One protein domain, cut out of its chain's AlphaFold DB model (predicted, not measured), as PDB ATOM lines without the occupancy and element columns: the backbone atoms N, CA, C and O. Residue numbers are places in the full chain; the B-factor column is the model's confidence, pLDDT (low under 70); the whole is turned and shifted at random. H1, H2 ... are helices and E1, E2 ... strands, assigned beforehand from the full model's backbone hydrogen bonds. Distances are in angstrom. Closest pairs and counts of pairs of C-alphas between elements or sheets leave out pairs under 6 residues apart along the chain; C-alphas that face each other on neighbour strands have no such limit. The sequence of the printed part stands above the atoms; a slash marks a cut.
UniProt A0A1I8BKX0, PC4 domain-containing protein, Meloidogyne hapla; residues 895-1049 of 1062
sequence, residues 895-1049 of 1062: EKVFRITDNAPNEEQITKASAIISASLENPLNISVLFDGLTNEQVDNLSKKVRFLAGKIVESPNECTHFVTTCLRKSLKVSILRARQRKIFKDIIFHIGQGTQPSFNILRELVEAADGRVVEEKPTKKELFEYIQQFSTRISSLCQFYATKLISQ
ATOM      1  N   GLU A 895     103.131  58.463 277.977       53.19
ATOM      2  CA  GLU A 895     104.397  58.663 278.702       53.19
ATOM      3  C   GLU A 895     104.840  60.132 278.812       53.19
ATOM      4  O   GLU A 895     105.507  60.514 279.779       53.19
ATOM      5  N   LYS A 896     104.475  60.970 277.831       53.50
ATOM      6  CA  LYS A 896     104.799  62.401 277.838       53.50
ATOM      7  C   LYS A 896     103.888  63.231 278.729       53.50
ATOM      8  O   LYS A 896     104.343  64.259 279.222       53.50
ATOM      9  N   VAL A 897     102.665  62.776 279.008       53.09
ATOM     10  CA  VAL A 897     101.766  63.445 279.962       53.09
ATOM     11  C   VAL A 897     102.416  63.485 281.348       53.09
ATOM     12  O   VAL A 897     102.392  64.520 282.008       53.09
ATOM     13  N   PHE A 898     103.113  62.419 281.756       52.16
ATOM     14  CA  PHE A 898     103.821  62.380 283.043       52.16
ATOM     15  C   PHE A 898     104.942  63.424 283.163       52.16
ATOM     16  O   PHE A 898     105.160  63.934 284.258       52.16
ATOM     17  N   ARG A 899     105.592  63.810 282.051       51.50
ATOM     18  CA  ARG A 899     106.595  64.898 282.024       51.50
ATOM     19  C   ARG A 899     105.985  66.305 282.120       51.50
ATOM     20  O   ARG A 899     106.733  67.268 282.235       51.50
ATOM     21  N   ILE A 900     104.659  66.423 282.029       50.22
ATOM     22  CA  ILE A 900     103.911  67.689 282.088       50.22
ATOM     23  C   ILE A 900     103.197  67.850 283.443       50.22
ATOM     24  O   ILE A 900     102.898  68.971 283.840       50.22
ATOM     25  N   THR A 901     102.945  66.760 284.182       55.78
ATOM     26  CA  THR A 901     102.368  66.849 285.537       55.78
ATOM     27  C   THR A 901     103.340  67.470 286.540       55.78
ATOM     28  O   THR A 901     104.534  67.180 286.494       55.78
ATOM     29  N   ASP A 902     102.808  68.246 287.487       62.22
ATOM     30  CA  ASP A 902     103.557  69.008 288.495       62.22
ATOM     31  C   ASP A 902     104.574  68.180 289.298       62.22
ATOM     32  O   ASP A 902     104.478  66.951 289.388       62.22
ATOM     33  N   ASN A 903     105.525  68.872 289.933       67.69
ATOM     34  CA  ASN A 903     106.521  68.274 290.827       67.69
ATOM     35  C   ASN A 903     105.877  67.273 291.803       67.69
ATOM     36  O   ASN A 903     104.841  67.555 292.408       67.69
ATOM     37  N   ALA A 904     106.492  66.097 291.956       76.12
ATOM     38  CA  ALA A 904     105.994  65.077 292.872       76.12
ATOM     39  C   ALA A 904     105.936  65.627 294.315       76.12
ATOM     40  O   ALA A 904     106.888  66.293 294.736       76.12
ATOM     41  N   PRO A 905     104.859  65.353 295.079       83.62
ATOM     42  CA  PRO A 905     104.758  65.804 296.461       83.62
ATOM     43  C   PRO A 905     105.879  65.183 297.299       83.62
ATOM     44  O   PRO A 905     106.274  64.035 297.077       83.62
ATOM     45  N   ASN A 906     106.406  65.947 298.256       86.56
ATOM     46  CA  ASN A 906     107.459  65.459 299.143       86.56
ATOM     47  C   ASN A 906     106.879  64.543 300.242       86.56
ATOM     48  O   ASN A 906     105.679  64.556 300.516       86.56
ATOM     49  N   GLU A 907     107.724  63.734 300.887       87.56
ATOM     50  CA  GLU A 907     107.253  62.751 301.880       87.56
ATOM     51  C   GLU A 907     106.600  63.409 303.118       87.56
ATOM     52  O   GLU A 907     105.731  62.816 303.756       87.56
ATOM     53  N   GLU A 908     106.920  64.672 303.426       86.62
ATOM     54  CA  GLU A 908     106.259  65.437 304.493       86.62
ATOM     55  C   GLU A 908     104.813  65.821 304.113       86.62
ATOM     56  O   GLU A 908     103.889  65.677 304.917       86.62
ATOM     57  N   GLN A 909     104.592  66.260 302.870       87.12
ATOM     58  CA  GLN A 909     103.273  66.523 302.289       87.12
ATOM     59  C   GLN A 909     102.453  65.234 302.174       87.12
ATOM     60  O   GLN A 909     101.276  65.237 302.528       87.12
ATOM     61  N   ILE A 910     103.074  64.131 301.740       86.38
ATOM     62  CA  ILE A 910     102.454  62.797 301.687       86.38
ATOM     63  C   ILE A 910     102.011  62.358 303.085       86.38
ATOM     64  O   ILE A 910     100.867  61.938 303.250       86.38
ATOM     65  N   THR A 911     102.869  62.506 304.099       85.94
ATOM     66  CA  THR A 911     102.559  62.125 305.488       85.94
ATOM     67  C   THR A 911     101.399  62.951 306.045       85.94
ATOM     68  O   THR A 911     100.450  62.393 306.595       85.94
ATOM     69  N   LYS A 912     101.423  64.278 305.851       86.25
ATOM     70  CA  LYS A 912     100.347  65.185 306.283       86.25
ATOM     71  C   LYS A 912      99.020  64.875 305.585       86.25
ATOM     72  O   LYS A 912      98.001  64.759 306.261       86.25
ATOM     73  N   ALA A 913      99.025  64.684 304.264       84.00
ATOM     74  CA  ALA A 913      97.822  64.334 303.508       84.00
ATOM     75  C   ALA A 913      97.266  62.963 303.923       84.00
ATOM     76  O   ALA A 913      96.076  62.852 304.212       84.00
ATOM     77  N   SER A 914      98.123  61.947 304.060       80.44
ATOM     78  CA  SER A 914      97.726  60.600 304.495       80.44
ATOM     79  C   SER A 914      97.085  60.607 305.883       80.44
ATOM     80  O   SER A 914      96.076  59.936 306.088       80.44
ATOM     81  N   ALA A 915      97.621  61.392 306.824       81.38
ATOM     82  CA  ALA A 915      97.045  61.544 308.158       81.38
ATOM     83  C   ALA A 915      95.663  62.222 308.121       81.38
ATOM     84  O   ALA A 915      94.723  61.718 308.730       81.38
ATOM     85  N   ILE A 916      95.513  63.315 307.361       84.06
ATOM     86  CA  ILE A 916      94.229  64.021 307.194       84.06
ATOM     87  C   ILE A 916      93.181  63.103 306.548       84.06
ATOM     88  O   ILE A 916      92.057  63.013 307.040       84.06
ATOM     89  N   ILE A 917      93.546  62.388 305.481       78.81
ATOM     90  CA  ILE A 917      92.649  61.473 304.761       78.81
ATOM     91  C   ILE A 917      92.237  60.301 305.665       78.81
ATOM     92  O   ILE A 917      91.052  59.983 305.740       78.81
ATOM     93  N   SER A 918      93.180  59.719 306.412       74.56
ATOM     94  CA  SER A 918      92.907  58.615 307.349       74.56
ATOM     95  C   SER A 918      92.042  59.039 308.542       74.56
ATOM     96  O   SER A 918      91.296  58.221 309.065       74.56
ATOM     97  N   ALA A 919      92.109  60.307 308.962       77.69
ATOM     98  CA  ALA A 919      91.243  60.869 310.000       77.69
ATOM     99  C   ALA A 919      89.853  61.300 309.483       77.69
ATOM    100  O   ALA A 919      88.953  61.524 310.288       77.69
ATOM    101  N   SER A 920      89.675  61.434 308.162       74.56
ATOM    102  CA  SER A 920      88.442  61.948 307.534       74.56
ATOM    103  C   SER A 920      87.574  60.867 306.874       74.56
ATOM    104  O   SER A 920      86.446  61.151 306.474       74.56
ATOM    105  N   LEU A 921      88.088  59.643 306.719       70.94
ATOM    106  CA  LEU A 921      87.388  58.517 306.098       70.94
ATOM    107  C   LEU A 921      87.134  57.404 307.119       70.94
ATOM    108  O   LEU A 921      88.047  56.666 307.476       70.94
ATOM    109  N   GLU A 922      85.868  57.209 307.499       64.50
ATOM    110  CA  GLU A 922      85.430  56.086 308.353       64.50
ATOM    111  C   GLU A 922      85.745  54.705 307.745       64.50
ATOM    112  O   GLU A 922      85.810  53.706 308.456       64.50
ATOM    113  N   ASN A 923      85.949  54.642 306.424       61.16
ATOM    114  CA  ASN A 923      86.442  53.470 305.709       61.16
ATOM    115  C   ASN A 923      87.555  53.900 304.733       61.16
ATOM    116  O   ASN A 923      87.260  54.630 303.780       61.16
ATOM    117  N   PRO A 924      88.817  53.459 304.906       63.50
ATOM    118  CA  PRO A 924      89.889  53.797 303.976       63.50
ATOM    119  C   PRO A 924      89.650  53.137 302.613       63.50
ATOM    120  O   PRO A 924      89.449  51.924 302.509       63.50
ATOM    121  N   LEU A 925      89.706  53.933 301.543       65.56
ATOM    122  CA  LEU A 925      89.581  53.433 300.175       65.56
ATOM    123  C   LEU A 925      90.777  52.522 299.850       65.56
ATOM    124  O   LEU A 925      91.906  52.990 299.735       65.56
ATOM    125  N   ASN A 926      90.533  51.219 299.678       79.50
ATOM    126  CA  ASN A 926      91.560  50.205 299.390       79.50
ATOM    127  C   ASN A 926      92.062  50.294 297.928       79.50
ATOM    128  O   ASN A 926      91.872  49.392 297.108       79.50
ATOM    129  N   ILE A 927      92.667  51.431 297.585       87.31
ATOM    130  CA  ILE A 927      93.230  51.733 296.271       87.31
ATOM    131  C   ILE A 927      94.651  51.174 296.226       87.31
ATOM    132  O   ILE A 927      95.574  51.738 296.810       87.31
ATOM    133  N   SER A 928      94.819  50.050 295.533       90.94
ATOM    134  CA  SER A 928      96.107  49.427 295.239       90.94
ATOM    135  C   SER A 928      96.420  49.573 293.754       90.94
ATOM    136  O   SER A 928      95.708  49.029 292.905       90.94
ATOM    137  N   VAL A 929      97.479  50.319 293.445       92.06
ATOM    138  CA  VAL A 929      97.908  50.623 292.076       92.06
ATOM    139  C   VAL A 929      99.113  49.764 291.702       92.06
ATOM    140  O   VAL A 929     100.105  49.730 292.429       92.06
ATOM    141  N   LEU A 930      99.034  49.102 290.549       89.69
ATOM    142  CA  LEU A 930     100.143  48.383 289.920       89.69
ATOM    143  C   LEU A 930     100.529  49.069 288.607       89.69
ATOM    144  O   LEU A 930      99.676  49.310 287.749       89.69
ATOM    145  N   PHE A 931     101.822  49.349 288.447       87.88
ATOM    146  CA  PHE A 931     102.400  49.950 287.245       87.88
ATOM    147  C   PHE A 931     103.027  48.894 286.315       87.88
ATOM    148  O   PHE A 931     103.581  47.881 286.764       87.88
ATOM    149  N   ASP A 932     102.963  49.131 285.000       83.50
ATOM    150  CA  ASP A 932     103.609  48.274 283.998       83.50
ATOM    151  C   ASP A 932     103.988  49.029 282.716       83.50
ATOM    152  O   ASP A 932     103.158  49.721 282.128       83.50
ATOM    153  N   GLY A 933     105.228  48.873 282.243       74.38
ATOM    154  CA  GLY A 933     105.712  49.559 281.035       74.38
ATOM    155  C   GLY A 933     105.986  51.062 281.203       74.38
ATOM    156  O   GLY A 933     105.941  51.792 280.220       74.38
ATOM    157  N   LEU A 934     106.248  51.523 282.429       78.56
ATOM    158  CA  LEU A 934     106.671  52.893 282.755       78.56
ATOM    159  C   LEU A 934     108.150  52.907 283.175       78.56
ATOM    160  O   LEU A 934     108.666  51.892 283.645       78.56
ATOM    161  N   THR A 935     108.831  54.047 283.041       79.25
ATOM    162  CA  THR A 935     110.208  54.213 283.540       79.25
ATOM    163  C   THR A 935     110.238  54.305 285.068       79.25
ATOM    164  O   THR A 935     109.276  54.755 285.687       79.25
ATOM    165  N   ASN A 936     111.363  53.949 285.697       81.38
ATOM    166  CA  ASN A 936     111.513  54.033 287.159       81.38
ATOM    167  C   ASN A 936     111.261  55.458 287.701       81.38
ATOM    168  O   ASN A 936     110.682  55.618 288.770       81.38
ATOM    169  N   GLU A 937     111.637  56.488 286.935       77.88
ATOM    170  CA  GLU A 937     111.372  57.906 287.226       77.88
ATOM    171  C   GLU A 937     109.865  58.231 287.208       77.88
ATOM    172  O   GLU A 937     109.348  58.866 288.129       77.88
ATOM    173  N   GLN A 938     109.134  57.752 286.192       79.06
ATOM    174  CA  GLN A 938     107.673  57.881 286.127       79.06
ATOM    175  C   GLN A 938     107.005  57.124 287.282       79.06
ATOM    176  O   GLN A 938     106.083  57.651 287.903       79.06
ATOM    177  N   VAL A 939     107.477  55.912 287.594       85.06
ATOM    178  CA  VAL A 939     106.953  55.081 288.688       85.06
ATOM    179  C   VAL A 939     107.162  55.751 290.046       85.06
ATOM    180  O   VAL A 939     106.214  55.786 290.821       85.06
ATOM    181  N   ASP A 940     108.328  56.330 290.341       85.06
ATOM    182  CA  ASP A 940     108.570  57.061 291.597       85.06
ATOM    183  C   ASP A 940     107.665  58.302 291.730       85.06
ATOM    184  O   ASP A 940     106.963  58.469 292.731       85.06
ATOM    185  N   ASN A 941     107.606  59.131 290.683       84.56
ATOM    186  CA  ASN A 941     106.784  60.343 290.642       84.56
ATOM    187  C   ASN A 941     105.285  60.021 290.834       84.56
ATOM    188  O   ASN A 941     104.600  60.638 291.657       84.56
ATOM    189  N   LEU A 942     104.784  58.993 290.140       85.44
ATOM    190  CA  LEU A 942     103.408  58.515 290.287       85.44
ATOM    191  C   LEU A 942     103.167  57.822 291.634       85.44
ATOM    192  O   LEU A 942     102.101  58.008 292.214       85.44
ATOM    193  N   SER A 943     104.139  57.087 292.179       88.50
ATOM    194  CA  SER A 943     104.030  56.460 293.504       88.50
ATOM    195  C   SER A 943     103.832  57.504 294.598       88.50
ATOM    196  O   SER A 943     102.946  57.352 295.433       88.50
ATOM    197  N   LYS A 944     104.591  58.605 294.555       89.00
ATOM    198  CA  LYS A 944     104.437  59.750 295.466       89.00
ATOM    199  C   LYS A 944     103.050  60.387 295.353       89.00
ATOM    200  O   LYS A 944     102.401  60.625 296.369       89.00
ATOM    201  N   LYS A 945     102.544  60.574 294.129       87.44
ATOM    202  CA  LYS A 945     101.182  61.082 293.873       87.44
ATOM    203  C   LYS A 945     100.077  60.127 294.355       87.44
ATOM    204  O   LYS A 945      99.085  60.595 294.900       87.44
ATOM    205  N   VAL A 946     100.250  58.810 294.225       88.44
ATOM    206  CA  VAL A 946      99.291  57.814 294.739       88.44
ATOM    207  C   VAL A 946      99.303  57.764 296.272       88.44
ATOM    208  O   VAL A 946      98.231  57.801 296.874       88.44
ATOM    209  N   ARG A 947     100.483  57.772 296.915       88.88
ATOM    210  CA  ARG A 947     100.607  57.834 298.386       88.88
ATOM    211  C   ARG A 947     100.000  59.112 298.966       88.88
ATOM    212  O   ARG A 947      99.326  59.050 299.983       88.88
ATOM    213  N   PHE A 948     100.186  60.259 298.306       86.81
ATOM    214  CA  PHE A 948      99.565  61.531 298.702       86.81
ATOM    215  C   PHE A 948      98.028  61.453 298.756       86.81
ATOM    216  O   PHE A 948      97.403  62.119 299.574       86.81
ATOM    217  N   LEU A 949      97.422  60.599 297.924       85.56
ATOM    218  CA  LEU A 949      95.984  60.311 297.894       85.56
ATOM    219  C   LEU A 949      95.598  59.091 298.763       85.56
ATOM    220  O   LEU A 949      94.545  58.492 298.548       85.56
ATOM    221  N   ALA A 950      96.453  58.705 299.718       84.75
ATOM    222  CA  ALA A 950      96.334  57.532 300.595       84.75
ATOM    223  C   ALA A 950      96.213  56.164 299.881       84.75
ATOM    224  O   ALA A 950      95.852  55.163 300.501       84.75
ATOM    225  N   GLY A 951      96.550  56.087 298.589       87.19
ATOM    226  CA  GLY A 951      96.649  54.826 297.858       87.19
ATOM    227  C   GLY A 951      97.980  54.110 298.114       87.19
ATOM    228  O   GLY A 951      99.012  54.738 298.355       87.19
ATOM    229  N   LYS A 952      97.977  52.779 298.005       90.44
ATOM    230  CA  LYS A 952      99.186  51.942 298.081       90.44
ATOM    231  C   LYS A 952      99.650  51.503 296.694       90.44
ATOM    232  O   LYS A 952      98.840  51.297 295.791       90.44
ATOM    233  N   ILE A 953     100.957  51.317 296.542       91.75
ATOM    234  CA  ILE A 953     101.544  50.655 295.372       91.75
ATOM    235  C   ILE A 953     101.710  49.174 295.697       91.75
ATOM    236  O   ILE A 953     102.067  48.835 296.824       91.75
ATOM    237  N   VAL A 954     101.425  48.306 294.729       91.69
ATOM    238  CA  VAL A 954     101.591  46.851 294.847       91.69
ATOM    239  C   VAL A 954     102.312  46.301 293.622       91.69
ATOM    240  O   VAL A 954     102.197  46.853 292.528       91.69
ATOM    241  N   GLU A 955     103.037  45.201 293.803       85.38
ATOM    242  CA  GLU A 955     103.789  44.526 292.733       85.38
ATOM    243  C   GLU A 955     102.987  43.372 292.103       85.38
ATOM    244  O   GLU A 955     103.130  43.070 290.916       85.38
ATOM    245  N   SER A 956     102.089  42.768 292.889       82.56
ATOM    246  CA  SER A 956     101.253  41.624 292.522       82.56
ATOM    247  C   SER A 956     100.027  42.024 291.678       82.56
ATOM    248  O   SER A 956      99.207  42.836 292.126       82.56
ATOM    249  N   PRO A 957      99.807  41.403 290.497       82.00
ATOM    250  CA  PRO A 957      98.578  41.562 289.712       82.00
ATOM    251  C   PRO A 957      97.306  41.102 290.429       82.00
ATOM    252  O   PRO A 957      96.208  41.456 289.996       82.00
ATOM    253  N   ASN A 958      97.428  40.319 291.504       79.44
ATOM    254  CA  ASN A 958      96.297  39.826 292.287       79.44
ATOM    255  C   ASN A 958      95.863  40.804 293.389       79.44
ATOM    256  O   ASN A 958      94.687  40.836 293.746       79.44
ATOM    257  N   GLU A 959      96.773  41.654 293.868       83.62
ATOM    258  CA  GLU A 959      96.511  42.625 294.938       83.62
ATOM    259  C   GLU A 959      95.991  43.974 294.433       83.62
ATOM    260  O   GLU A 959      95.379  44.721 295.201       83.62
ATOM    261  N   CYS A 960      96.225  44.324 293.164       88.00
ATOM    262  CA  CYS A 960      95.827  45.627 292.636       88.00
ATOM    263  C   CYS A 960      94.313  45.726 292.381       88.00
ATOM    264  O   CYS A 960      93.695  44.814 291.814       88.00
ATOM    265  N   THR A 961      93.728  46.870 292.743       87.69
ATOM    266  CA  THR A 961      92.401  47.311 292.286       87.69
ATOM    267  C   THR A 961      92.497  48.154 291.016       87.69
ATOM    268  O   THR A 961      91.564  48.151 290.218       87.69
ATOM    269  N   HIS A 962      93.636  48.814 290.786       87.50
ATOM    270  CA  HIS A 962      93.898  49.647 289.615       87.50
ATOM    271  C   HIS A 962      95.209  49.232 288.937       87.50
ATOM    272  O   HIS A 962      96.232  49.042 289.594       87.50
ATOM    273  N   PHE A 963      95.190  49.119 287.609       85.88
ATOM    274  CA  PHE A 963      96.359  48.770 286.804       85.88
ATOM    275  C   PHE A 963      96.631  49.862 285.773       85.88
ATOM    276  O   PHE A 963      95.754  50.202 284.979       85.88
ATOM    277  N   VAL A 964      97.845  50.407 285.790       84.44
ATOM    278  CA  VAL A 964      98.257  51.546 284.966       84.44
ATOM    279  C   VAL A 964      99.394  51.102 284.052       84.44
ATOM    280  O   VAL A 964     100.474  50.739 284.518       84.44
ATOM    281  N   THR A 965      99.156  51.136 282.740       79.62
ATOM    282  CA  THR A 965     100.157  50.747 281.740       79.62
ATOM    283  C   THR A 965     100.144  51.632 280.503       79.62
ATOM    284  O   THR A 965      99.106  52.159 280.105       79.62
ATOM    285  N   THR A 966     101.305  51.736 279.866       69.00
ATOM    286  CA  THR A 966     101.504  52.328 278.539       69.00
ATOM    287  C   THR A 966     101.091  51.389 277.400       69.00
ATOM    288  O   THR A 966     100.849  51.853 276.288       69.00
ATOM    289  N   CYS A 967     100.987  50.070 277.638       58.69
ATOM    290  CA  CYS A 967     100.787  49.089 276.570       58.69
ATOM    291  C   CYS A 967      99.899  47.895 276.971       58.69
ATOM    292  O   CYS A 967     100.315  46.962 277.653       58.69
ATOM    293  N   LEU A 968      98.683  47.837 276.415       60.69
ATOM    294  CA  LEU A 968      97.737  46.721 276.605       60.69
ATOM    295  C   LEU A 968      98.080  45.440 275.803       60.69
ATOM    296  O   LEU A 968      97.258  44.514 275.731       60.69
ATOM    297  N   ARG A 969      99.264  45.368 275.172       54.09
ATOM    298  CA  ARG A 969      99.710  44.227 274.350       54.09
ATOM    299  C   ARG A 969     100.686  43.333 275.126       54.09
ATOM    300  O   ARG A 969     101.762  43.775 275.501       54.09
ATOM    301  N   LYS A 970     100.360  42.041 275.238       56.50
ATOM    302  CA  LYS A 970     101.285  40.929 275.567       56.50
ATOM    303  C   LYS A 970     102.021  40.966 276.925       56.50
ATOM    304  O   LYS A 970     102.807  40.059 277.178       56.50
ATOM    305  N   SER A 971     101.744  41.921 277.814       65.00
ATOM    306  CA  SER A 971     102.162  41.831 279.221       65.00
ATOM    307  C   SER A 971     101.508  40.623 279.914       65.00
ATOM    308  O   SER A 971     100.324  40.323 279.709       65.00
ATOM    309  N   LEU A 972     102.279  39.928 280.756       66.19
ATOM    310  CA  LEU A 972     101.759  38.852 281.601       66.19
ATOM    311  C   LEU A 972     100.756  39.398 282.627       66.19
ATOM    312  O   LEU A 972      99.673  38.834 282.768       66.19
ATOM    313  N   LYS A 973     101.065  40.535 283.267       74.81
ATOM    314  CA  LYS A 973     100.185  41.188 284.251       74.81
ATOM    315  C   LYS A 973      98.813  41.491 283.638       74.81
ATOM    316  O   LYS A 973      97.787  41.141 284.212       74.81
ATOM    317  N   VAL A 974      98.788  42.024 282.409       73.62
ATOM    318  CA  VAL A 974      97.553  42.248 281.623       73.62
ATOM    319  C   VAL A 974      96.759  40.954 281.398       73.62
ATOM    320  O   VAL A 974      95.530  40.981 281.367       73.62
ATOM    321  N   SER A 975      97.441  39.820 281.229       72.75
ATOM    322  CA  SER A 975      96.803  38.521 280.987       72.75
ATOM    323  C   SER A 975      96.173  37.958 282.270       72.75
ATOM    324  O   SER A 975      95.008  37.564 282.248       72.75
ATOM    325  N   ILE A 976      96.887  38.027 283.399       75.25
ATOM    326  CA  ILE A 976      96.388  37.643 284.733       75.25
ATOM    327  C   ILE A 976      95.191  38.518 285.139       75.25
ATOM    328  O   ILE A 976      94.179  38.014 285.618       75.25
ATOM    329  N   LEU A 977      95.235  39.826 284.873       76.25
ATOM    330  CA  LEU A 977      94.126  40.738 285.179       76.25
ATOM    331  C   LEU A 977      92.850  40.428 284.381       76.25
ATOM    332  O   LEU A 977      91.748  40.534 284.917       76.25
ATOM    333  N   ARG A 978      92.981  39.991 283.122       76.19
ATOM    334  CA  ARG A 978      91.840  39.509 282.321       76.19
ATOM    335  C   ARG A 978      91.294  38.180 282.850       76.19
ATOM    336  O   ARG A 978      90.079  38.009 282.865       76.19
ATOM    337  N   ALA A 979      92.167  37.286 283.319       76.81
ATOM    338  CA  ALA A 979      91.784  36.043 283.988       76.81
ATOM    339  C   ALA A 979      91.000  36.312 285.291       76.81
ATOM    340  O   ALA A 979      89.900  35.788 285.449       76.81
ATOM    341  N   ARG A 980      91.471  37.230 286.155       77.31
ATOM    342  CA  ARG A 980      90.753  37.662 287.378       77.31
ATOM    343  C   ARG A 980      89.314  38.116 287.093       77.31
ATOM    344  O   ARG A 980      88.422  37.824 287.884       77.31
ATOM    345  N   GLN A 981      89.087  38.814 285.975       75.50
ATOM    346  CA  GLN A 981      87.768  39.316 285.561       75.50
ATOM    347  C   GLN A 981      86.873  38.272 284.874       75.50
ATOM    348  O   GLN A 981      85.661  38.470 284.798       75.50
ATOM    349  N   ARG A 982      87.438  37.191 284.324       74.81
ATOM    350  CA  ARG A 982      86.700  36.175 283.563       74.81
ATOM    351  C   ARG A 982      87.071  34.787 284.065       74.81
ATOM    352  O   ARG A 982      88.070  34.216 283.639       74.81
ATOM    353  N   LYS A 983      86.223  34.235 284.935       80.50
ATOM    354  CA  LYS A 983      86.371  32.917 285.577       80.50
ATOM    355  C   LYS A 983      86.082  31.749 284.619       80.50
ATOM    356  O   LYS A 983      85.149  30.975 284.799       80.50
ATOM    357  N   ILE A 984      86.873  31.682 283.548       72.44
ATOM    358  CA  ILE A 984      86.751  30.754 282.410       72.44
ATOM    359  C   ILE A 984      87.203  29.321 282.712       72.44
ATOM    360  O   ILE A 984      86.873  28.415 281.952       72.44
ATOM    361  N   PHE A 985      87.981  29.121 283.774       76.25
ATOM    362  CA  PHE A 985      88.540  27.827 284.162       76.25
ATOM    363  C   PHE A 985      87.907  27.277 285.441       76.25
ATOM    364  O   PHE A 985      88.380  26.273 285.970       76.25
ATOM    365  N   LYS A 986      86.816  27.894 285.912       74.94
ATOM    366  CA  LYS A 986      86.015  27.347 287.001       74.94
ATOM    367  C   LYS A 986      85.630  25.900 286.684       74.94
ATOM    368  O   LYS A 986      85.153  25.603 285.592       74.94
ATOM    369  N   ASP A 987      85.878  25.017 287.647       72.88
ATOM    370  CA  ASP A 987      85.645  23.573 287.536       72.88
ATOM    371  C   ASP A 987      86.425  22.903 286.375       72.88
ATOM    372  O   ASP A 987      86.025  21.879 285.814       72.88
ATOM    373  N   ILE A 988      87.612  23.451 286.076       74.19
ATOM    374  CA  ILE A 988      88.655  22.834 285.249       74.19
ATOM    375  C   ILE A 988      89.907  22.580 286.098       74.19
ATOM    376  O   ILE A 988      90.385  23.453 286.830       74.19
ATOM    377  N   ILE A 989      90.453  21.367 285.982       74.75
ATOM    378  CA  ILE A 989      91.706  20.960 286.631       74.75
ATOM    379  C   ILE A 989      92.795  20.840 285.563       74.75
ATOM    380  O   ILE A 989      92.613  20.156 284.554       74.75
ATOM    381  N   PHE A 990      93.928  21.498 285.791       78.50
ATOM    382  CA  PHE A 990      95.081  21.520 284.903       78.50
ATOM    383  C   PHE A 990      96.265  20.752 285.485       78.50
ATOM    384  O   PHE A 990      96.597  20.900 286.659       78.50
ATOM    385  N   HIS A 991      96.970  20.016 284.629       77.56
ATOM    386  CA  HIS A 991      98.342  19.580 284.891       77.56
ATOM    387  C   HIS A 991      99.277  20.277 283.896       77.56
ATOM    388  O   HIS A 991      99.004  20.281 282.692       77.56
ATOM    389  N   ILE A 992     100.360  20.879 284.391       77.19
ATOM    390  CA  ILE A 992     101.297  21.691 283.599       77.19
ATOM    391  C   ILE A 992     102.648  20.976 283.573       77.19
ATOM    392  O   ILE A 992     103.337  20.898 284.586       77.19
ATOM    393  N   GLY A 993     103.048  20.464 282.407       67.69
ATOM    394  CA  GLY A 993     104.301  19.714 282.287       67.69
ATOM    395  C   GLY A 993     105.538  20.596 282.503       67.69
ATOM    396  O   GLY A 993     105.570  21.740 282.049       67.69
ATOM    397  N   GLN A 994     106.593  20.042 283.112       61.19
ATOM    398  CA  GLN A 994     107.834  20.758 283.471       61.19
ATOM    399  C   GLN A 994     108.520  21.493 282.296       61.19
ATOM    400  O   GLN A 994     109.196  22.496 282.502       61.19
ATOM    401  N   GLY A 995     108.325  21.033 281.053       53.94
ATOM    402  CA  GLY A 995     108.854  21.672 279.840       53.94
ATOM    403  C   GLY A 995     107.976  22.777 279.228       53.94
ATOM    404  O   GLY A 995     108.214  23.168 278.084       53.94
ATOM    405  N   THR A 996     106.921  23.229 279.909       58.09
ATOM    406  CA  THR A 996     105.964  24.209 279.362       58.09
ATOM    407  C   THR A 996     106.508  25.640 279.449       58.09
ATOM    408  O   THR A 996     107.272  25.978 280.348       58.09
ATOM    409  N   GLN A 997     106.141  26.477 278.472       49.78
ATOM    410  CA  GLN A 997     106.530  27.889 278.400       49.78
ATOM    411  C   GLN A 997     105.289  28.776 278.168       49.78
ATOM    412  O   GLN A 997     104.493  28.456 277.272       49.78
ATOM    413  N   PRO A 998     105.112  29.889 278.916       59.31
ATOM    414  CA  PRO A 998     105.981  30.401 279.990       59.31
ATOM    415  C   PRO A 998     106.044  29.463 281.211       59.31
ATOM    416  O   PRO A 998     105.373  28.433 281.225       59.31
ATOM    417  N   SER A 999     106.895  29.791 282.187       66.50
ATOM    418  CA  SER A 999     107.234  28.899 283.303       66.50
ATOM    419  C   SER A 999     106.020  28.430 284.115       66.50
ATOM    420  O   SER A 999     104.970  29.074 284.137       66.50
ATOM    421  N   PHE A1000     106.194  27.312 284.826       77.56
ATOM    422  CA  PHE A1000     105.156  26.689 285.650       77.56
ATOM    423  C   PHE A1000     104.444  27.693 286.574       77.56
ATOM    424  O   PHE A1000     103.224  27.802 286.512       77.56
ATOM    425  N   ASN A1001     105.192  28.503 287.334       81.25
ATOM    426  CA  ASN A1001     104.633  29.513 288.245       81.25
ATOM    427  C   ASN A1001     103.775  30.563 287.514       81.25
ATOM    428  O   ASN A1001     102.721  30.950 288.008       81.25
ATOM    429  N   ILE A1002     104.201  30.990 286.319       73.88
ATOM    430  CA  ILE A1002     103.471  31.963 285.495       73.88
ATOM    431  C   ILE A1002     102.138  31.378 285.006       73.88
ATOM    432  O   ILE A1002     101.126  32.077 284.959       73.88
ATOM    433  N   LEU A1003     102.125  30.100 284.619       77.00
ATOM    434  CA  LEU A1003     100.903  29.433 284.169       77.00
ATOM    435  C   LEU A1003      99.994  29.028 285.329       77.00
ATOM    436  O   LEU A1003      98.780  29.097 285.164       77.00
ATOM    437  N   ARG A1004     100.557  28.704 286.499       83.44
ATOM    438  CA  ARG A1004      99.824  28.576 287.761       83.44
ATOM    439  C   ARG A1004      99.029  29.847 288.055       83.44
ATOM    440  O   ARG A1004      97.804  29.793 288.069       83.44
ATOM    441  N   GLU A1005      99.710  30.986 288.179       81.62
ATOM    442  CA  GLU A1005      99.083  32.272 288.513       81.62
ATOM    443  C   GLU A1005      97.981  32.657 287.506       81.62
ATOM    444  O   GLU A1005      96.900  33.103 287.888       81.62
ATOM    445  N   LEU A1006      98.226  32.430 286.211       81.06
ATOM    446  CA  LEU A1006      97.270  32.709 285.138       81.06
ATOM    447  C   LEU A1006      96.032  31.793 285.166       81.06
ATOM    448  O   LEU A1006      94.933  32.251 284.847       81.06
ATOM    449  N   VAL A1007      96.196  30.515 285.522       81.56
ATOM    450  CA  VAL A1007      95.098  29.537 285.614       81.56
ATOM    451  C   VAL A1007      94.267  29.763 286.878       81.56
ATOM    452  O   VAL A1007      93.041  29.825 286.792       81.56
ATOM    453  N   GLU A1008      94.918  29.958 288.024       85.12
ATOM    454  CA  GLU A1008      94.272  30.200 289.322       85.12
ATOM    455  C   GLU A1008      93.507  31.535 289.327       85.12
ATOM    456  O   GLU A1008      92.361  31.602 289.781       85.12
ATOM    457  N   ALA A1009      94.052  32.582 288.694       81.69
ATOM    458  CA  ALA A1009      93.331  33.835 288.469       81.69
ATOM    459  C   ALA A1009      91.993  33.631 287.725       81.69
ATOM    460  O   ALA A1009      91.019  34.325 288.027       81.69
ATOM    461  N   ALA A1010      91.921  32.657 286.813       81.19
ATOM    462  CA  ALA A1010      90.743  32.299 286.019       81.19
ATOM    463  C   ALA A1010      89.807  31.249 286.674       81.19
ATOM    464  O   ALA A1010      88.923  30.743 285.981       81.19
ATOM    465  N   ASP A1011      89.949  30.964 287.979       83.00
ATOM    466  CA  ASP A1011      89.240  29.912 288.758       83.00
ATOM    467  C   ASP A1011      89.643  28.453 288.444       83.00
ATOM    468  O   ASP A1011      89.003  27.512 288.918       83.00
ATOM    469  N   GLY A1012      90.721  28.235 287.688       83.00
ATOM    470  CA  GLY A1012      91.255  26.893 287.446       83.00
ATOM    471  C   GLY A1012      92.095  26.373 288.612       83.00
ATOM    472  O   GLY A1012      92.762  27.139 289.303       83.00
ATOM    473  N   ARG A1013      92.109  25.052 288.808       80.25
ATOM    474  CA  ARG A1013      92.998  24.375 289.773       80.25
ATOM    475  C   ARG A1013      94.212  23.787 289.052       80.25
ATOM    476  O   ARG A1013      94.047  23.222 287.974       80.25
ATOM    477  N   VAL A1014      95.410  23.871 289.639       84.19
ATOM    478  CA  VAL A1014      96.650  23.307 289.069       84.19
ATOM    479  C   VAL A1014      97.219  22.207 289.964       84.19
ATOM    480  O   VAL A1014      97.479  22.438 291.142       84.19
ATOM    481  N   VAL A1015      97.464  21.032 289.382       81.88
ATOM    482  CA  VAL A1015      98.121  19.888 290.032       81.88
ATOM    483  C   VAL A1015      99.571  19.799 289.550       81.88
ATOM    484  O   VAL A1015      99.831  19.764 288.343       81.88
ATOM    485  N   GLU A1016     100.516  19.788 290.495       75.81
ATOM    486  CA  GLU A1016     101.957  19.711 290.203       75.81
ATOM    487  C   GLU A1016     102.332  18.337 289.642       75.81
ATOM    488  O   GLU A1016     102.976  18.231 288.597       75.81
ATOM    489  N   GLU A1017     101.861  17.279 290.300       73.62
ATOM    490  CA  GLU A1017     102.027  15.907 289.838       73.62
ATOM    491  C   GLU A1017     101.038  15.562 288.719       73.62
ATOM    492  O   GLU A1017     100.000  16.203 288.532       73.62
ATOM    493  N   LYS A1018     101.381  14.545 287.925       68.81
ATOM    494  CA  LYS A1018     100.516  14.056 286.852       68.81
ATOM    495  C   LYS A1018      99.481  13.098 287.459       68.81
ATOM    496  O   LYS A1018      99.889  12.012 287.868       68.81
ATOM    497  N   PRO A1019      98.175  13.427 287.460       65.19
ATOM    498  CA  PRO A1019      97.165  12.582 288.093       65.19
ATOM    499  C   PRO A1019      97.124  11.184 287.463       65.19
ATOM    500  O   PRO A1019      97.156  11.021 286.235       65.19
ATOM    501  N   THR A1020      97.061  10.167 288.316       66.19
ATOM    502  CA  THR A1020      96.951   8.760 287.930       66.19
ATOM    503  C   THR A1020      95.572   8.448 287.347       66.19
ATOM    504  O   THR A1020      94.608   9.192 287.518       66.19
ATOM    505  N   LYS A1021      95.430   7.287 286.688       59.38
ATOM    506  CA  LYS A1021      94.132   6.837 286.148       59.38
ATOM    507  C   LYS A1021      93.025   6.738 287.212       59.38
ATOM    508  O   LYS A1021      91.861   6.899 286.864       59.38
ATOM    509  N   LYS A1022      93.382   6.488 288.478       65.25
ATOM    510  CA  LYS A1022      92.440   6.415 289.605       65.25
ATOM    511  C   LYS A1022      91.963   7.810 290.014       65.25
ATOM    512  O   LYS A1022      90.763   8.050 290.039       65.25
ATOM    513  N   GLU A1023      92.889   8.744 290.222       62.91
ATOM    514  CA  GLU A1023      92.566  10.130 290.592       62.91
ATOM    515  C   GLU A1023      91.803  10.855 289.475       62.91
ATOM    516  O   GLU A1023      90.844  11.567 289.747       62.91
ATOM    517  N   LEU A1024      92.154  10.619 288.202       57.47
ATOM    518  CA  LEU A1024      91.390  11.121 287.052       57.47
ATOM    519  C   LEU A1024      89.915  10.684 287.110       57.47
ATOM    520  O   LEU A1024      89.027  11.498 286.864       57.47
ATOM    521  N   PHE A1025      89.652   9.420 287.449       60.06
ATOM    522  CA  PHE A1025      88.296   8.880 287.574       60.06
ATOM    523  C   PHE A1025      87.562   9.465 288.792       60.06
ATOM    524  O   PHE A1025      86.405   9.868 288.678       60.06
ATOM    525  N   GLU A1026      88.251   9.590 289.929       66.06
ATOM    526  CA  GLU A1026      87.723  10.194 291.159       66.06
ATOM    527  C   GLU A1026      87.368  11.677 290.967       66.06
ATOM    528  O   GLU A1026      86.268  12.085 291.335       66.06
ATOM    529  N   TYR A1027      88.212  12.476 290.304       60.44
ATOM    530  CA  TYR A1027      87.907  13.878 289.989       60.44
ATOM    531  C   TYR A1027      86.696  14.027 289.056       60.44
ATOM    532  O   TYR A1027      85.839  14.882 289.294       60.44
ATOM    533  N   ILE A1028      86.594  13.185 288.019       60.25
ATOM    534  CA  ILE A1028      85.450  13.183 287.093       60.25
ATOM    535  C   ILE A1028      84.148  12.867 287.845       60.25
ATOM    536  O   ILE A1028      83.154  13.567 287.644       60.25
ATOM    537  N   GLN A1029      84.155  11.876 288.746       60.06
ATOM    538  CA  GLN A1029      82.987  11.545 289.570       60.06
ATOM    539  C   GLN A1029      82.657  12.619 290.617       60.06
ATOM    540  O   GLN A1029      81.484  12.917 290.825       60.06
ATOM    541  N   GLN A1030      83.661  13.212 291.271       57.03
ATOM    542  CA  GLN A1030      83.452  14.127 292.397       57.03
ATOM    543  C   GLN A1030      82.943  15.515 291.976       57.03
ATOM    544  O   GLN A1030      82.213  16.145 292.739       57.03
ATOM    545  N   PHE A1031      83.332  16.011 290.795       54.66
ATOM    546  CA  PHE A1031      83.089  17.410 290.414       54.66
ATOM    547  C   PHE A1031      82.404  17.618 289.054       54.66
ATOM    548  O   PHE A1031      82.093  18.759 288.721       54.66
ATOM    549  N   SER A1032      82.209  16.580 288.228       54.28
ATOM    550  CA  SER A1032      81.850  16.747 286.801       54.28
ATOM    551  C   SER A1032      82.859  17.624 286.018       54.28
ATOM    552  O   SER A1032      82.555  18.191 284.967       54.28
ATOM    553  N   THR A1033      84.086  17.752 286.541       54.03
ATOM    554  CA  THR A1033      85.152  18.614 286.009       54.03
ATOM    555  C   THR A1033      85.665  18.136 284.660       54.03
ATOM    556  O   THR A1033      85.841  16.937 284.432       54.03
ATOM    557  N   ARG A1034      86.060  19.088 283.810       56.41
ATOM    558  CA  ARG A1034      86.906  18.804 282.643       56.41
ATOM    559  C   ARG A1034      88.374  18.890 283.058       56.41
ATOM    560  O   ARG A1034      88.783  19.857 283.695       56.41
ATOM    561  N   ILE A1035      89.173  17.890 282.699       53.31
ATOM    562  CA  ILE A1035      90.604  17.839 283.035       53.31
ATOM    563  C   ILE A1035      91.409  18.180 281.779       53.31
ATOM    564  O   ILE A1035      91.188  17.588 280.724       53.31
ATOM    565  N   SER A1036      92.315  19.155 281.880       50.66
ATOM    566  CA  SER A1036      93.068  19.714 280.748       50.66
ATOM    567  C   SER A1036      94.577  19.571 280.960       50.66
ATOM    568  O   SER A1036      95.133  20.117 281.911       50.66
ATOM    569  N   SER A1037      95.280  18.874 280.066       48.53
ATOM    570  CA  SER A1037      96.743  18.782 280.120       48.53
ATOM    571  C   SER A1037      97.406  19.901 279.308       48.53
ATOM    572  O   SER A1037      97.278  19.980 278.088       48.53
ATOM    573  N   LEU A1038      98.171  20.761 279.984       49.88
ATOM    574  CA  LEU A1038      99.046  21.742 279.343       49.88
ATOM    575  C   LEU A1038     100.393  21.079 279.040       49.88
ATOM    576  O   LEU A1038     101.351  21.155 279.811       49.88
ATOM    577  N   CYS A1039     100.445  20.393 277.898       37.22
ATOM    578  CA  CYS A1039     101.662  19.796 277.360       37.22
ATOM    579  C   CYS A1039     102.353  20.763 276.389       37.22
ATOM    580  O   CYS A1039     101.806  21.039 275.332       37.22
ATOM    581  N   GLN A1040     103.553  21.228 276.764       36.09
ATOM    582  CA  GLN A1040     104.643  21.773 275.930       36.09
ATOM    583  C   GLN A1040     104.300  22.652 274.697       36.09
ATOM    584  O   GLN A1040     103.701  22.207 273.730       36.09
ATOM    585  N   PHE A1041     104.901  23.855 274.677       36.53
ATOM    586  CA  PHE A1041     104.867  24.911 273.637       36.53
ATOM    587  C   PHE A1041     103.693  25.926 273.681       36.53
ATOM    588  O   PHE A1041     102.647  25.755 273.069       36.53
ATOM    589  N   TYR A1042     103.984  27.098 274.271       36.03
ATOM    590  CA  TYR A1042     103.327  28.403 274.041       36.03
ATOM    591  C   TYR A1042     101.861  28.590 274.483       36.03
ATOM    592  O   TYR A1042     101.033  29.128 273.739       36.03
ATOM    593  N   ALA A1043     101.569  28.325 275.757       37.03
ATOM    594  CA  ALA A1043     100.267  28.647 276.355       37.03
ATOM    595  C   ALA A1043      99.903  30.156 276.291       37.03
ATOM    596  O   ALA A1043      98.739  30.506 276.101       37.03
ATOM    597  N   THR A1044     100.876  31.080 276.348       33.97
ATOM    598  CA  THR A1044     100.596  32.531 276.258       33.97
ATOM    599  C   THR A1044     100.020  32.988 274.923       33.97
ATOM    600  O   THR A1044      99.356  34.024 274.902       33.97
ATOM    601  N   LYS A1045     100.232  32.272 273.808       35.38
ATOM    602  CA  LYS A1045      99.628  32.678 272.523       35.38
ATOM    603  C   LYS A1045      98.142  32.302 272.473       35.38
ATOM    604  O   LYS A1045      97.334  33.137 272.081       35.38
ATOM    605  N   LEU A1046      97.799  31.107 272.961       38.59
ATOM    606  CA  LEU A1046      96.420  30.627 273.108       38.59
ATOM    607  C   LEU A1046      95.580  31.522 274.035       38.59
ATOM    608  O   LEU A1046      94.439  31.827 273.712       38.59
ATOM    609  N   ILE A1047      96.149  31.990 275.152       44.56
ATOM    610  CA  ILE A1047      95.393  32.719 276.190       44.56
ATOM    611  C   ILE A1047      95.316  34.246 275.929       44.56
ATOM    612  O   ILE A1047      94.480  34.930 276.519       44.56
ATOM    613  N   SER A1048      96.150  34.816 275.043       37.72
ATOM    614  CA  SER A1048      96.223  36.283 274.834       37.72
ATOM    615  C   SER A1048      95.589  36.831 273.546       37.72
ATOM    616  O   SER A1048      95.408  38.049 273.443       37.72
ATOM    617  N   GLN A1049      95.233  35.984 272.573       33.94
ATOM    618  CA  GLN A1049      94.479  36.398 271.379       33.94
ATOM    619  C   GLN A1049      92.960  36.282 271.614       33.94
ATOM    620  O   GLN A1049      92.514  35.599 272.529       33.94
TER     621      GLN A1049
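What this domain is: This is residues 895 to 1049 of the 1062 residues of the protein "PC4 domain-containing protein" of Meloidogyne hapla (UniProt A0A1I8BKX0). This is a loose, elongated model of two lobes, with its parts following one another along the long axis: H2, then H3, then the strand pair E1 and E2, then H4 between the lobes, then H5, then the three-stranded sheet, with H6 at the far end. In the first lobe H3 packs beside E1 and one end of H3 meets H2; in the second lobe H5 covers one face of the sheet. The printed part has 155 residues with seven named helices and five named strands, in the order H1 H2 E1 H3 E2 H4 E3 H5 E4 H6 E5 H7, and its class is mixed, helices and strands. Both sheets are parallel, one of E1 and E2 and one in the order E4 E3 E5. The radius of gyration of the C-alphas is 20.7 A, and the C-alphas span 63 by 37 by 21 A.

Where its parts are: H1, residues 895 to 898, begins with C-alpha 895 at (104.397, 58.663, 278.702). H2, residues 907 to 920, is the longest helix at 19.7 A. E1, residues 928 to 932, is 13.6 A long, and H3, residues 936 to 948, is 18.2 A. E2 is residues 962 to 965, 10.1 A. H4, residues 972 to 981, is 14.5 A long and begins with C-alpha 972 at (101.759, 38.852, 281.601). E3, residues 988 to 992, is 12.8 A; H5, residues 1000 to 1009, is 14.1 A; E4 is residues 1013 to 1015, 6.8 A. H6, residues 1021 to 1031, is 15.9 A, and E5, residues 1034 to 1038, is 12.9 A. H7, residues 1043 to 1048, ends with C-alpha 1048 at (96.223, 36.283, 274.834).

How they stand to each other: H1 is close to H3 but not clearly touching it, with the C-alphas of Phe 898 and Gln 938 the closest at 6.7 A. H2 and H3 touch, H3 with residues 944 to 948 alone; the closest C-alphas, Ile 910 and Phe 948, are 4.3 A apart. They run the same way at a steep tilt of 36 degrees, only just past shallow. E1, H3 and E2 form a strand-helix-strand unit, two parallel neighbour strands with a helix between them in the chain, with a left-handed crossover. Between E1 and E2, N 930 and O 962 are within hydrogen-bond range at 3.0 A. E2 and H4 are near each other, with 7 pairs of C-alphas within 10 A. H4 and H5 touch, with the C-alphas of Arg 980 and Ala 1009 4.7 A apart, at a shallow tilt of 28 degrees, the same way. H5 is on the sheet E4 E3 E5 in two layers, helix on one face of a sheet, at a height over the sheet of 9.1 A; it lies over E4 and E3 and runs along the strands, at 0 degrees to E3 on the local plane. E3, H5 and E4 form a strand-helix-strand unit with a right-handed crossover; N 990 and O 1013 are within range at 2.8 A. E4, H6 and E5 form a split unit, with E3 between the strands, also right-handed; N 1036 and O 989 of E5 and E3 are 2.9 A apart. H6 only grazes the sheet, with residues 1024 to 1031. H7 is close to H4 but not clearly touching it, Ser 1048 and Ser 975 having the closest C-alphas at 6.6 A. In H2 to H7 every O i to N i+4 pair is within hydrogen-bond range; H1 is too short for such a pair.

The domain as a whole: The C-alphas farthest apart, those of Asp 902 and Lys 1022, are 63.6 A apart. The printed part has no cut. The link from H3 to E2, residues 949 to 961, is long; in it residues 952 to 953 pair in parallel with residues 928 to 929 of E1. The mean pLDDT of the printed part is 71.5, and 59 residues are under 70, among them residues 895 to 903 and 1018 to 1049.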